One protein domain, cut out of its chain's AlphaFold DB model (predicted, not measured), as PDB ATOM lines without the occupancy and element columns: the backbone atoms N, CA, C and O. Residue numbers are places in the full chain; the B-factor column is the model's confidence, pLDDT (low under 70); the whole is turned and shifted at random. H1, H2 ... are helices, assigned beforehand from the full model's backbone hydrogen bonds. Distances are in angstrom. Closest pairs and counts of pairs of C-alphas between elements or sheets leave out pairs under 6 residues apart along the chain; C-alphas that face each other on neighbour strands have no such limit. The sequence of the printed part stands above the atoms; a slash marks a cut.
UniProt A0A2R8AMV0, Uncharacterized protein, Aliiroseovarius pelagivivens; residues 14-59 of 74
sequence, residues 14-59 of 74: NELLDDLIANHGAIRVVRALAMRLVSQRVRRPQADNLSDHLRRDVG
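This is residues 14 to 59 of the 74 residues of an uncharacterized protein of Aliiroseovarius pelagivivens (UniProt A0A2R8AMV0). The long helix H2 and the stretch of residues 44 to 51 that follows it together make the length of an open, extended shape, with the shorter helix H1 turned off at a corner at the one end of H2 and the small helix H3 at the far end of that stretch, away from H2. The printed part has 46 residues with three named helices, H1, H2 and H3 in that order, and no named strand; the class is all helix. It is extended, with a radius of gyration of the C-alphas of 17.1 A and spans of 47 by 19 by 10 A.

H1 covers residues 14 to 24, 15.2 A long, from C-alpha 14 at (30.230, -10.762, 100.108). H2 covers residues 26 to 43, 25.6 A long. H3 covers residues 52 to 57, 8.8 A long, ending with C-alpha 57 at (41.034, 20.355, 86.347).

H1 and H2 are close but not clearly touching; their closest C-alphas, those of Ile 21 and Val 29, are 6.3 A apart. Their lines are only just about perpendicular, at 70.4 degrees. H3 is apart from H1 and from H2. In H1, H2 and H3 every O i to N i+4 pair is within hydrogen-bond range.

The two C-alphas farthest apart, those of Ala 22 and Asp 52, are 47.5 A apart. The printed part has no cut. The link from H1 to H2 is tight and that from H2 to H3 is short. Residues 31 to 46, of which 31 to 43 belong to H2, stand free. Residues 41 to 48 have pLDDT under 70.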
ATOM      1  N   ASN A  14      31.393 -10.134  99.490       90.19
ATOM      2  CA  ASN A  14      30.230 -10.762 100.108       90.19
ATOM      3  C   ASN A  14      30.627 -11.763 101.201       90.19
ATOM      4  O   ASN A  14      30.056 -11.705 102.279       90.19
ATOM      5  N   GLU A  15      31.645 -12.597 100.970       91.00
ATOM      6  CA  GLU A  15      32.125 -13.573 101.962       91.00
ATOM      7  C   GLU A  15      32.658 -12.865 103.212       91.00
ATOM      8  O   GLU A  15      32.304 -13.211 104.334       91.00
ATOM      9  N   LEU A  16      33.428 -11.787 103.025       90.06
ATOM     10  CA  LEU A  16      33.924 -10.980 104.143       90.06
ATOM     11  C   LEU A  16      32.799 -10.286 104.914       90.06
ATOM     12  O   LEU A  16      32.893 -10.119 106.131       90.06
ATOM     13  N   LEU A  17      31.755  -9.833 104.218       90.31
ATOM     14  CA  LEU A  17      30.598  -9.212 104.855       90.31
ATOM     15  C   LEU A  17      29.786 -10.238 105.644       90.31
ATOM     16  O   LEU A  17      29.401  -9.935 106.773       90.31
ATOM     17  N   ASP A  18      29.576 -11.429 105.090       92.56
ATOM     18  CA  ASP A  18      28.861 -12.518 105.754       92.56
ATOM     19  C   ASP A  18      29.594 -12.959 107.025       92.56
ATOM     20  O   ASP A  18      28.978 -13.015 108.093       92.56
ATOM     21  N   ASP A  19      30.916 -13.134 106.967       93.56
ATOM     22  CA  ASP A  19      31.743 -13.431 108.142       93.56
ATOM     23  C   ASP A  19      31.651 -12.326 109.200       93.56
ATOM     24  O   ASP A  19      31.538 -12.583 110.405       93.56
ATOM     25  N   LEU A  20      31.683 -11.061 108.782       92.06
ATOM     26  CA  LEU A  20      31.610  -9.934 109.704       92.06
ATOM     27  C   LEU A  20      30.235  -9.854 110.385       92.06
ATOM     28  O   LEU A  20      30.158  -9.584 111.591       92.06
ATOM     29  N   ILE A  21      29.164 -10.114 109.630       93.94
ATOM     30  CA  ILE A  21      27.782 -10.166 110.116       93.94
ATOM     31  C   ILE A  21      27.591 -11.353 111.059       93.94
ATOM     32  O   ILE A  21      26.983 -11.170 112.114       93.94
ATOM     33  N   ALA A  22      28.130 -12.527 110.736       94.56
ATOM     34  CA  ALA A  22      28.050 -13.713 111.584       94.56
ATOM     35  C   ALA A  22      28.735 -13.484 112.941       94.56
ATOM     36  O   ALA A  22      28.176 -13.814 113.984       94.56
ATOM     37  N   ASN A  23      29.906 -12.842 112.939       94.69
ATOM     38  CA  ASN A  23      30.690 -12.615 114.152       94.69
ATOM     39  C   ASN A  23      30.155 -11.473 115.037       94.69
ATOM     40  O   ASN A  23      30.243 -11.541 116.263       94.69
ATOM     41  N   HIS A  24      29.622 -10.398 114.443       92.06
ATOM     42  CA  HIS A  24      29.278  -9.168 115.178       92.06
ATOM     43  C   HIS A  24      27.783  -8.827 115.171       92.06
ATOM     44  O   HIS A  24      27.345  -7.972 115.946       92.06
ATOM     45  N   GLY A  25      26.994  -9.479 114.320       93.56
ATOM     46  CA  GLY A  25      25.584  -9.198 114.088       93.56
ATOM     47  C   GLY A  25      25.351  -8.054 113.096       93.56
ATOM     48  O   GLY A  25      26.032  -7.023 113.111       93.56
ATOM     49  N   ALA A  26      24.310  -8.202 112.272       92.12
ATOM     50  CA  ALA A  26      23.987  -7.275 111.184       92.12
ATOM     51  C   ALA A  26      23.825  -5.817 111.651       92.12
ATOM     52  O   ALA A  26      24.346  -4.897 111.022       92.12
ATOM     53  N   ILE A  27      23.169  -5.589 112.796       94.75
ATOM     54  CA  ILE A  27      22.916  -4.235 113.320       94.75
ATOM     55  C   ILE A  27      24.227  -3.501 113.638       94.75
ATOM     56  O   ILE A  27      24.355  -2.310 113.346       94.75
ATOM     57  N   ARG A  28      25.220  -4.191 114.217       92.88
ATOM     58  CA  ARG A  28      26.513  -3.574 114.554       92.88
ATOM     59  C   ARG A  28      27.302  -3.232 113.296       92.88
ATOM     60  O   ARG A  28      27.848  -2.133 113.218       92.88
ATOM     61  N   VAL A  29      27.298  -4.128 112.307       92.25
ATOM     62  CA  VAL A  29      27.956  -3.916 111.009       92.25
ATOM     63  C   VAL A  29      27.339  -2.725 110.272       92.25
ATOM     64  O   VAL A  29      28.059  -1.797 109.901       92.25
ATOM     65  N   VAL A  30      26.009  -2.682 110.143       94.31
ATOM     66  CA  VAL A  30      25.297  -1.572 109.487       94.31
ATOM     67  C   VAL A  30      25.553  -0.248 110.208       94.31
ATOM     68  O   VAL A  30      25.849   0.756 109.562       94.31
ATOM     69  N   ARG A  31      25.510  -0.227 111.547       95.75
ATOM     70  CA  ARG A  31      25.792   0.987 112.327       95.75
ATOM     71  C   ARG A  31      27.229   1.471 112.129       95.75
ATOM     72  O   ARG A  31      27.441   2.671 111.963       95.75
ATOM     73  N   ALA A  32      28.210   0.569 112.132       92.56
ATOM     74  CA  ALA A  32      29.610   0.913 111.895       92.56
ATOM     75  C   ALA A  32      29.822   1.480 110.483       92.56
ATOM     76  O   ALA A  32      30.466   2.523 110.328       92.56
ATOM     77  N   LEU A  33      29.219   0.851 109.472       91.31
ATOM     78  CA  LEU A  33      29.254   1.330 108.093       91.31
ATOM     79  C   LEU A  33      28.626   2.725 107.973       91.31
ATOM     80  O   LEU A  33      29.245   3.632 107.417       91.31
ATOM     81  N   ALA A  34      27.447   2.935 108.562       93.06
ATOM     82  CA  ALA A  34      26.767   4.228 108.566       93.06
ATOM     83  C   ALA A  34      27.615   5.326 109.231       93.06
ATOM     84  O   ALA A  34      27.807   6.396 108.652       93.06
ATOM     85  N   MET A  35      28.194   5.054 110.408       92.50
ATOM     86  CA  MET A  35      29.088   6.001 111.089       92.50
ATOM     87  C   MET A  35      30.307   6.349 110.231       92.50
ATOM     88  O   MET A  35      30.711   7.513 110.164       92.50
ATOM     89  N   ARG A  36      30.880   5.362 109.533       89.25
ATOM     90  CA  ARG A  36      32.025   5.583 108.647       89.25
ATOM     91  C   ARG A  36      31.654   6.452 107.447       89.25
ATOM     92  O   ARG A  36      32.412   7.366 107.134       89.25
ATOM     93  N   LEU A  37      30.503   6.218 106.818       88.12
ATOM     94  CA  LEU A  37      30.016   7.020 105.691       88.12
ATOM     95  C   LEU A  37      29.749   8.475 106.094       88.12
ATOM     96  O   LEU A  37      30.164   9.396 105.388       88.12
ATOM     97  N   VAL A  38      29.125   8.700 107.254       88.50
ATOM     98  CA  VAL A  38      28.902  10.054 107.788       88.50
ATOM     99  C   VAL A  38      30.238  10.740 108.089       88.50
ATOM    100  O   VAL A  38      30.461  11.865 107.648       88.50
ATOM    101  N   SER A  39      31.167  10.053 108.758       81.31
ATOM    102  CA  SER A  39      32.499  10.592 109.064       81.31
ATOM    103  C   SER A  39      33.299  10.940 107.802       81.31
ATOM    104  O   SER A  39      33.945  11.985 107.747       81.31
ATOM    105  N   GLN A  40      33.227  10.110 106.758       74.06
ATOM    106  CA  GLN A  40      33.860  10.397 105.470       74.06
ATOM    107  C   GLN A  40      33.246  11.614 104.781       74.06
ATOM    108  O   GLN A  40      33.977  12.398 104.183       74.06
ATOM    109  N   ARG A  41      31.926  11.807 104.876       68.25
ATOM    110  CA  ARG A  41      31.262  12.984 104.309       68.25
ATOM    111  C   ARG A  41      31.681  14.274 105.012       68.25
ATOM    112  O   ARG A  41      31.873  15.274 104.338       68.25
ATOM    113  N   VAL A  42      31.883  14.225 106.329       67.31
ATOM    114  CA  VAL A  42      32.419  15.350 107.119       67.31
ATOM    115  C   VAL A  42      33.886  15.631 106.779       67.31
ATOM    116  O   VAL A  42      34.309  16.780 106.779       67.31
ATOM    117  N   ARG A  43      34.670  14.591 106.473       64.12
ATOM    118  CA  ARG A  43      36.097  14.710 106.135       64.12
ATOM    119  C   ARG A  43      36.393  14.955 104.660       64.12
ATOM    120  O   ARG A  43      37.557  15.175 104.329       64.12
ATOM    121  N   ARG A  44      35.402  14.890 103.765       62.22
ATOM    122  CA  ARG A  44      35.635  15.243 102.364       62.22
ATOM    123  C   ARG A  44      36.068  16.707 102.326       62.22
ATOM    124  O   ARG A  44      35.337  17.533 102.874       62.22
ATOM    125  N   PRO A  45      37.221  17.036 101.712       61.22
ATOM    126  CA  PRO A  45      37.564  18.427 101.488       61.22
ATOM    127  C   PRO A  45      36.396  19.036 100.717       61.22
ATOM    128  O   PRO A  45      36.042  18.556  99.637       61.22
ATOM    129  N   GLN A  46      35.727  20.015 101.329       66.94
ATOM    130  CA  GLN A  46      34.723  20.807 100.631       66.94
ATOM    131  C   GLN A  46      35.374  21.334  99.353       66.94
ATOM    132  O   GLN A  46      36.563  21.653  99.356       66.94
ATOM    133  N   ALA A  47      34.618  21.411  98.258       63.75
ATOM    134  CA  ALA A  47      35.120  21.992  97.012       63.75
ATOM    135  C   ALA A  47      35.665  23.426  97.213       63.75
ATOM    136  O   ALA A  47      36.485  23.895  96.428       63.75
ATOM    137  N   ASP A  48      35.264  24.078  98.307       64.69
ATOM    138  CA  ASP A  48      35.774  25.364  98.781       64.69
ATOM    139  C   ASP A  48      37.244  25.326  99.232       64.69
ATOM    140  O   ASP A  48      37.939  26.328  99.122       64.69
ATOM    141  N   ASN A  49      37.750  24.167  99.665       70.19
ATOM    142  CA  ASN A  49      39.151  23.970 100.056       70.19
ATOM    143  C   ASN A  49      40.050  23.537  98.885       70.19
ATOM    144  O   ASN A  49      41.239  23.285  99.085       70.19
ATOM    145  N   LEU A  50      39.504  23.391  97.673       77.19
ATOM    146  CA  LEU A  50      40.303  23.099  96.486       77.19
ATOM    147  C   LEU A  50      40.948  24.390  95.974       77.19
ATOM    148  O   LEU A  50      40.275  25.408  95.822       77.19
ATOM    149  N   SER A  51      42.244  24.334  95.662       81.50
ATOM    150  CA  SER A  51      42.921  25.431  94.967       81.50
ATOM    151  C   SER A  51      42.304  25.657  93.583       81.50
ATOM    152  O   SER A  51      41.764  24.731  92.974       81.50
ATOM    153  N   ASP A  52      42.416  26.874  93.048       83.69
ATOM    154  CA  ASP A  52      41.821  27.216  91.748       83.69
ATOM    155  C   ASP A  52      42.339  26.334  90.599       83.69
ATOM    156  O   ASP A  52      41.601  26.043  89.659       83.69
ATOM    157  N   HIS A  53      43.576  25.835  90.703       84.25
ATOM    158  CA  HIS A  53      44.133  24.865  89.759       84.25
ATOM    159  C   HIS A  53      43.382  23.528  89.793       84.25
ATOM    160  O   HIS A  53      42.932  23.058  88.754       84.25
ATOM    161  N   LEU A  54      43.159  22.962  90.985       83.00
ATOM    162  CA  LEU A  54      42.399  21.717  91.131       83.00
ATOM    163  C   LEU A  54      40.937  21.890  90.713       83.00
ATOM    164  O   LEU A  54      40.364  20.979  90.124       83.00
ATOM    165  N   ARG A  55      40.333  23.056  90.989       86.31
ATOM    166  CA  ARG A  55      38.970  23.392  90.541       86.31
ATOM    167  C   ARG A  55      38.888  23.407  89.015       86.31
ATOM    168  O   ARG A  55      37.966  22.816  88.461       86.31
ATOM    169  N   ARG A  56      39.880  23.995  88.341       82.50
ATOM    170  CA  ARG A  56      39.971  24.017  86.876       82.50
ATOM    171  C   ARG A  56      40.051  22.612  86.274       82.50
ATOM    172  O   ARG A  56      39.349  22.352  85.301       82.50
ATOM    173  N   ASP A  57      40.836  21.717  86.866       86.19
ATOM    174  CA  ASP A  57      41.034  20.355  86.347       86.19
ATOM    175  C   ASP A  57      39.762  19.494  86.413       86.19
ATOM    176  O   ASP A  57      39.574  18.593  85.598       86.19
ATOM    177  N   VAL A  58      38.856  19.795  87.347       84.56
ATOM    178  CA  VAL A  58      37.559  19.109  87.495       84.56
ATOM    179  C   VAL A  58      36.379  19.893  86.904       84.56
ATOM    180  O   VAL A  58      35.231  19.481  87.065       84.56
ATOM    181  N   GLY A  59      36.635  21.021  86.232       84.50
ATOM    182  CA  GLY A  59      35.607  21.853  85.595       84.50
ATOM    183  C   GLY A  59      34.770  22.711  86.554       84.50
ATOM    184  O   GLY A  59      33.694  23.175  86.180       84.50
TER     185      GLY A  59